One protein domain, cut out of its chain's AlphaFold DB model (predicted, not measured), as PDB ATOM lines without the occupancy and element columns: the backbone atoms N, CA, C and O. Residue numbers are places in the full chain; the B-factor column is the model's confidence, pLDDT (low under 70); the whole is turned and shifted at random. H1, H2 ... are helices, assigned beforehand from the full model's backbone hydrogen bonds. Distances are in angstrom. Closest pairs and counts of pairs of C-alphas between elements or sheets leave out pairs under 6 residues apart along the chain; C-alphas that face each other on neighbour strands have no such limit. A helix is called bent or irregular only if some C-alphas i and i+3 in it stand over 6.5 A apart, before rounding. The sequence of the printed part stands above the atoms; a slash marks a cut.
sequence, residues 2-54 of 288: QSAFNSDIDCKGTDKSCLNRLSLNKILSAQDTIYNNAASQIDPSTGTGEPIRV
ATOM      1  N   GLN A   2     -22.277  31.876 -23.251       89.25
ATOM      2  CA  GLN A   2     -22.988  33.121 -23.625       89.25
ATOM      3  C   GLN A   2     -22.924  33.469 -25.126       89.25
ATOM      4  O   GLN A   2     -23.913  33.919 -25.702       89.25
ATOM      5  N   SER A   3     -21.779  33.247 -25.777       91.88
ATOM      6  CA  SER A   3     -21.626  33.488 -27.218       91.88
ATOM      7  C   SER A   3     -22.519  32.584 -28.071       91.88
ATOM      8  O   SER A   3     -23.056  33.057 -29.067       91.88
ATOM      9  N   ALA A   4     -22.714  31.323 -27.667       93.25
ATOM     10  CA  ALA A   4     -23.602  30.390 -28.362       93.25
ATOM     11  C   ALA A   4     -25.061  30.853 -28.253       93.25
ATOM     12  O   ALA A   4     -25.714  31.031 -29.275       93.25
ATOM     13  N   PHE A   5     -25.514  31.203 -27.039       94.88
ATOM     14  CA  PHE A   5     -26.855  31.767 -26.832       94.88
ATOM     15  C   PHE A   5     -27.111  32.983 -27.726       94.88
ATOM     16  O   PHE A   5     -28.104  33.037 -28.442       94.88
ATOM     17  N   ASN A   6     -26.188  33.951 -27.696       95.75
ATOM     18  CA  ASN A   6     -26.278  35.200 -28.453       95.75
ATOM     19  C   ASN A   6     -26.314  34.965 -29.971       95.75
ATOM     20  O   ASN A   6     -27.020  35.681 -30.682       95.75
ATOM     21  N   SER A   7     -25.573  33.961 -30.454       95.38
ATOM     22  CA  SER A   7     -25.608  33.531 -31.853       95.38
ATOM     23  C   SER A   7     -26.981  32.971 -32.224       95.38
ATOM     24  O   SER A   7     -27.542  33.365 -33.244       95.38
ATOM     25  N   ASP A   8     -27.560  32.117 -31.378       95.69
ATOM     26  CA  ASP A   8     -28.859  31.497 -31.650       95.69
ATOM     27  C   ASP A   8     -29.994  32.522 -31.692       95.69
ATOM     28  O   ASP A   8     -30.906  32.400 -32.513       95.69
ATOM     29  N   ILE A   9     -29.946  33.550 -30.842       97.19
ATOM     30  CA  ILE A   9     -30.950  34.626 -30.802       97.19
ATOM     31  C   ILE A   9     -30.704  35.762 -31.806       97.19
ATOM     32  O   ILE A   9     -31.556  36.641 -31.902       97.19
ATOM     33  N   ASP A  10     -29.588  35.743 -32.542       96.62
ATOM     34  CA  ASP A  10     -29.146  36.825 -33.439       96.62
ATOM     35  C   ASP A  10     -29.132  38.211 -32.752       96.62
ATOM     36  O   ASP A  10     -29.516  39.238 -33.312       96.62
ATOM     37  N   CYS A  11     -28.696  38.244 -31.487       97.00
ATOM     38  CA  CYS A  11     -28.544  39.471 -30.708       97.00
ATOM     39  C   CYS A  11     -27.164  39.522 -30.057       97.00
ATOM     40  O   CYS A  11     -26.686  38.559 -29.462       97.00
ATOM     41  N   LYS A  12     -26.543  40.704 -30.056       95.44
ATOM     42  CA  LYS A  12     -25.373  40.953 -29.205       95.44
ATOM     43  C   LYS A  12     -25.818  41.053 -27.747       95.44
ATOM     44  O   LYS A  12     -26.814  41.714 -27.462       95.44
ATOM     45  N   GLY A  13     -25.018  40.533 -26.813       92.06
ATOM     46  CA  GLY A  13     -25.311  40.622 -25.373       92.06
ATOM     47  C   GLY A  13     -25.450  42.055 -24.827       92.06
ATOM     48  O   GLY A  13     -26.024  42.259 -23.762       92.06
ATOM     49  N   THR A  14     -24.964  43.065 -25.556       94.88
ATOM     50  CA  THR A  14     -25.104  44.488 -25.208       94.88
ATOM     51  C   THR A  14     -26.273  45.192 -25.908       94.88
ATOM     52  O   THR A  14     -26.567  46.342 -25.578       94.88
ATOM     53  N   ASP A  15     -26.939  44.557 -26.879       96.75
ATOM     54  CA  ASP A  15     -28.048  45.159 -27.630       96.75
ATOM     55  C   ASP A  15     -29.381  44.960 -26.900       96.75
ATOM     56  O   ASP A  15     -30.166  44.053 -27.182       96.75
ATOM     57  N   LYS A  16     -29.658  45.867 -25.962       96.38
ATOM     58  CA  LYS A  16     -30.906  45.860 -25.188       96.38
ATOM     59  C   LYS A  16     -32.155  45.964 -26.065       96.38
ATOM     60  O   LYS A  16     -33.198  45.446 -25.685       96.38
ATOM     61  N   SER A  17     -32.081  46.635 -27.218       97.69
ATOM     62  CA  SER A  17     -33.244  46.784 -28.096       97.69
ATOM     63  C   SER A  17     -33.577  45.470 -28.792       97.69
ATOM     64  O   SER A  17     -34.755  45.132 -28.897       97.69
ATOM     65  N   CYS A  18     -32.560  44.724 -29.230       97.81
ATOM     66  CA  CYS A  18     -32.722  43.372 -29.757       97.81
ATOM     67  C   CYS A  18     -33.269  42.428 -28.683       97.81
ATOM     68  O   CYS A  18     -34.342  41.858 -28.870       97.81
ATOM     69  N   LEU A  19     -32.603  42.365 -27.523       96.56
ATOM     70  CA  LEU A  19     -32.974  41.470 -26.422       96.56
ATOM     71  C   LEU A  19     -34.419  41.693 -25.946       96.56
ATOM     72  O   LEU A  19     -35.164  40.732 -25.783       96.56
ATOM     73  N   ASN A  20     -34.858  42.949 -25.812       97.06
ATOM     74  CA  ASN A  20     -36.222  43.279 -25.379       97.06
ATOM     75  C   ASN A  20     -37.310  42.951 -26.419       97.06
ATOM     76  O   ASN A  20     -38.493  42.982 -26.083       97.06
ATOM     77  N   ARG A  21     -36.942  42.694 -27.681       97.62
ATOM     78  CA  ARG A  21     -37.882  42.328 -28.755       97.62
ATOM     79  C   ARG A  21     -37.970  40.823 -28.993       97.62
ATOM     80  O   ARG A  21     -38.803  40.404 -29.795       97.62
ATOM     81  N   LEU A  22     -37.120  40.021 -28.349       98.00
ATOM     82  CA  LEU A  22     -37.161  38.573 -28.507       98.00
ATOM     83  C   LEU A  22     -38.501  38.026 -28.016       98.00
ATOM     84  O   LEU A  22     -38.995  38.392 -26.951       98.00
ATOM     85  N   SER A  23     -39.086  37.122 -28.799       97.75
ATOM     86  CA  SER A  23     -40.230  36.351 -28.336       97.75
ATOM     87  C   SER A  23     -39.775  35.304 -27.321       97.75
ATOM     88  O   SER A  23     -38.655  34.793 -27.396       97.75
ATOM     89  N   LEU A  24     -40.678  34.925 -26.414       97.69
ATOM     90  CA  LEU A  24     -40.424  33.841 -25.466       97.69
ATOM     91  C   LEU A  24     -39.997  32.552 -26.187       97.69
ATOM     92  O   LEU A  24     -39.005  31.942 -25.809       97.69
ATOM     93  N   ASN A  25     -40.671  32.189 -27.283       98.25
ATOM     94  CA  ASN A  25     -40.334  30.991 -28.057       98.25
ATOM     95  C   ASN A  25     -38.900  31.019 -28.596       98.25
ATOM     96  O   ASN A  25     -38.237  29.986 -28.610       98.25
ATOM     97  N   LYS A  26     -38.409  32.188 -29.032       97.94
ATOM     98  CA  LYS A  26     -37.034  32.317 -29.528       97.94
ATOM     99  C   LYS A  26     -36.015  32.124 -28.404       97.94
ATOM    100  O   LYS A  26     -34.997  31.481 -28.632       97.94
ATOM    101  N   ILE A  27     -36.313  32.644 -27.212       96.94
ATOM    102  CA  ILE A  27     -35.487  32.457 -26.014       96.94
ATOM    103  C   ILE A  27     -35.447  30.975 -25.631       96.94
ATOM    104  O   ILE A  27     -34.358  30.421 -25.528       96.94
ATOM    105  N   LEU A  28     -36.608  30.325 -25.495       96.94
ATOM    106  CA  LEU A  28     -36.694  28.912 -25.112       96.94
ATOM    107  C   LEU A  28     -36.004  27.998 -26.134       96.94
ATOM    108  O   LEU A  28     -35.207  27.157 -25.753       96.94
ATOM    109  N   SER A  29     -36.186  28.241 -27.437       97.38
ATOM    110  CA  SER A  29     -35.514  27.442 -28.479       97.38
ATOM    111  C   SER A  29     -33.981  27.558 -28.421       97.38
ATOM    112  O   SER A  29     -33.265  26.591 -28.681       97.38
ATOM    113  N   ALA A  30     -33.457  28.744 -28.093       96.31
ATOM    114  CA  ALA A  30     -32.020  28.938 -27.895       96.31
ATOM    115  C   ALA A  30     -31.529  28.255 -26.605       96.31
ATOM    116  O   ALA A  30     -30.430  27.706 -26.575       96.31
ATOM    117  N   GLN A  31     -32.348  28.239 -25.547       94.75
ATOM    118  CA  GLN A  31     -32.047  27.481 -24.330       94.75
ATOM    119  C   GLN A  31     -32.024  25.971 -24.592       94.75
ATOM    120  O   GLN A  31     -31.076  25.322 -24.166       94.75
ATOM    121  N   ASP A  32     -32.975  25.431 -25.358       94.75
ATOM    122  CA  ASP A  32     -32.992  24.016 -25.754       94.75
ATOM    123  C   ASP A  32     -31.763  23.655 -26.599       94.75
ATOM    124  O   ASP A  32     -31.163  22.593 -26.434       94.75
ATOM    125  N   THR A  33     -31.345  24.552 -27.496       94.31
ATOM    126  CA  THR A  33     -30.135  24.350 -28.312       94.31
ATOM    127  C   THR A  33     -28.894  24.271 -27.431       94.31
ATOM    128  O   THR A  33     -28.076  23.364 -27.598       94.31
ATOM    129  N   ILE A  34     -28.779  25.165 -26.448       93.56
ATOM    130  CA  ILE A  34     -27.740  25.085 -25.422       93.56
ATOM    131  C   ILE A  34     -27.835  23.775 -24.657       93.56
ATOM    132  O   ILE A  34     -26.829  23.082 -24.546       93.56
ATOM    133  N   TYR A  35     -29.020  23.425 -24.167       92.25
ATOM    134  CA  TYR A  35     -29.211  22.260 -23.320       92.25
ATOM    135  C   TYR A  35     -28.711  20.978 -23.991       92.25
ATOM    136  O   TYR A  35     -27.943  20.217 -23.410       92.25
ATOM    137  N   ASN A  36     -29.051  20.810 -25.267       91.44
ATOM    138  CA  ASN A  36     -28.712  19.616 -26.035       91.44
ATOM    139  C   ASN A  36     -27.240  19.536 -26.482       91.44
ATOM    140  O   ASN A  36     -26.773  18.451 -26.820       91.44
ATOM    141  N   ASN A  37     -26.507  20.655 -26.515       91.69
ATOM    142  CA  ASN A  37     -25.164  20.707 -27.115       91.69
ATOM    143  C   ASN A  37     -24.060  21.173 -26.157       91.69
ATOM    144  O   ASN A  37     -22.883  21.105 -26.518       91.69
ATOM    145  N   ALA A  38     -24.400  21.651 -24.956       91.38
ATOM    146  CA  ALA A  38     -23.451  22.312 -24.064       91.38
ATOM    147  C   ALA A  38     -22.217  21.455 -23.765       91.38
ATOM    148  O   ALA A  38     -21.119  21.808 -24.192       91.38
ATOM    149  N   ALA A  39     -22.414  20.298 -23.128       87.62
ATOM    150  CA  ALA A  39     -21.323  19.439 -22.671       87.62
ATOM    151  C   ALA A  39     -20.481  18.843 -23.812       87.62
ATOM    152  O   ALA A  39     -19.290  18.602 -23.641       87.62
ATOM    153  N   SER A  40     -21.087  18.584 -24.974       86.56
ATOM    154  CA  SER A  40     -20.434  17.863 -26.073       86.56
ATOM    155  C   SER A  40     -19.796  18.773 -27.124       86.56
ATOM    156  O   SER A  40     -18.879  18.335 -27.818       86.56
ATOM    157  N   GLN A  41     -20.273  20.013 -27.279       89.06
ATOM    158  CA  GLN A  41     -19.887  20.875 -28.405       89.06
ATOM    159  C   GLN A  41     -19.556  22.319 -28.026       89.06
ATOM    160  O   GLN A  41     -18.887  22.996 -28.806       89.06
ATOM    161  N   ILE A  42     -20.029  22.821 -26.881       91.00
ATOM    162  CA  ILE A  42     -19.899  24.247 -26.544       91.00
ATOM    163  C   ILE A  42     -18.891  24.457 -25.417       91.00
ATOM    164  O   ILE A  42     -18.005  25.301 -25.538       91.00
ATOM    165  N   ASP A  43     -19.065  23.745 -24.309       89.38
ATOM    166  CA  ASP A  43     -18.300  23.931 -23.084       89.38
ATOM    167  C   ASP A  43     -18.384  22.651 -22.228       89.38
ATOM    168  O   ASP A  43     -19.412  22.396 -21.597       89.38
ATOM    169  N   PRO A  44     -17.328  21.819 -22.198       87.06
ATOM    170  CA  PRO A  44     -17.353  20.550 -21.475       87.06
ATOM    171  C   PRO A  44     -17.457  20.716 -19.950       87.06
ATOM    172  O   PRO A  44     -17.769  19.748 -19.261       87.06
ATOM    173  N   SER A  45     -17.262  21.929 -19.411       87.06
ATOM    174  CA  SER A  45     -17.363  22.204 -17.971       87.06
ATOM    175  C   SER A  45     -18.796  22.216 -17.430       87.06
ATOM    176  O   SER A  45     -19.003  22.365 -16.226       87.06
ATOM    177  N   THR A  46     -19.811  22.142 -18.297       83.00
ATOM    178  CA  THR A  46     -21.193  22.422 -17.895       83.00
ATOM    179  C   THR A  46     -22.000  21.232 -17.417       83.00
ATOM    180  O   THR A  46     -23.062  21.437 -16.832       83.00
ATOM    181  N   GLY A  47     -21.552  20.014 -17.719       78.81
ATOM    182  CA  GLY A  47     -22.401  18.829 -17.633       78.81
ATOM    183  C   GLY A  47     -23.639  18.926 -18.542       78.81
ATOM    184  O   GLY A  47     -23.884  19.938 -19.208       78.81
ATOM    185  N   THR A  48     -24.411  17.842 -18.606       77.81
ATOM    186  CA  THR A  48     -25.644  17.755 -19.412       77.81
ATOM    187  C   THR A  48     -26.904  18.153 -18.644       77.81
ATOM    188  O   THR A  48     -27.889  18.516 -19.276       77.81
ATOM    189  N   GLY A  49     -26.886  18.107 -17.307       80.19
ATOM    190  CA  GLY A  49     -28.069  18.374 -16.478       80.19
ATOM    191  C   GLY A  49     -28.371  19.857 -16.253       80.19
ATOM    192  O   GLY A  49     -29.533  20.246 -16.221       80.19
ATOM    193  N   GLU A  50     -27.342  20.706 -16.137       86.06
ATOM    194  CA  GLU A  50     -27.507  22.131 -15.794       86.06
ATOM    195  C   GLU A  50     -26.608  23.062 -16.636       86.06
ATOM    196  O   GLU A  50     -25.750  23.797 -16.128       86.06
ATOM    197  N   PRO A  51     -26.779  23.077 -17.967       87.38
ATOM    198  CA  PRO A  51     -25.903  23.847 -18.844       87.38
ATOM    199  C   PRO A  51     -26.100  25.365 -18.740       87.38
ATOM    200  O   PRO A  51     -25.186  26.135 -19.050       87.38
ATOM    201  N   ILE A  52     -27.270  25.800 -18.268       90.38
ATOM    202  CA  ILE A  52     -27.554  27.178 -17.866       90.38
ATOM    203  C   ILE A  52     -27.660  27.184 -16.343       90.38
ATOM    204  O   ILE A  52     -28.676  26.781 -15.789       90.38
ATOM    205  N   ARG A  53     -26.601  27.641 -15.676       89.25
ATOM    206  CA  ARG A  53     -26.463  27.599 -14.216       89.25
ATOM    207  C   ARG A  53     -25.930  28.912 -13.664       89.25
ATOM    208  O   ARG A  53     -25.535  29.808 -14.414       89.25
ATOM    209  N   VAL A  54     -25.924  29.015 -12.340       89.25
ATOM    210  CA  VAL A  54     -25.254  30.115 -11.647       89.25
ATOM    211  C   VAL A  54     -23.756  30.092 -11.949       89.25
ATOM    212  O   VAL A  54     -23.156  29.032 -12.104       89.25
TER     213      VAL A  54
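AT A GLANCE: This is residues 2 to 54 of the 288 residues of the protein "COesterase domain-containing protein" of Piloderma croceum (strain F 1598) (UniProt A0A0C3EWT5). One long, kinked helix, H3, makes the longest axis; the short helix H1 packs across its side, and the loop bearing tiny H2 lies towards the end where H3 begins. After H3, residues 43 to 54 form a tail with no named element. The printed part has 53 residues, is all helix in the order H1, H2, H3, and has no named strand. It is compact, with a radius of gyration of the C-alphas of 11.4 A, and elongated, spanning 32 by 20 by 19 A.

HOW THE PARTS SIT: H1, residues 2 to 8, touches H3, residues 24 to 42, at a steep tilt of 58 degrees, opposite ways; their closest C-alphas, Asp 8 and Ala 30, are 5.5 A apart. H2, residues 16 to 19, is apart from both. Every O i to N i+4 pair is within hydrogen-bond range in H1, and 13 of 15 are in H3; H2 is too short for one.

IN THESE COORDINATES: H1 starts at C-alpha 2 (-22.988, 33.121, -23.625) and measures 10.1 A. H2 measures 5.0 A. H3 measures 22.7 A, ending at C-alpha 42 (-19.899, 24.247, -26.544); it has a kink of 48 degrees near residue 36 and is irregular, with C-alphas 36 and 39 8.1 A apart.

THE WHOLE: The farthest C-alphas, Ser 17 and Gly 47, are 31.8 A apart. The printed part has no cut, no link between helices is long, and no printed residue is under 70 in pLDDT.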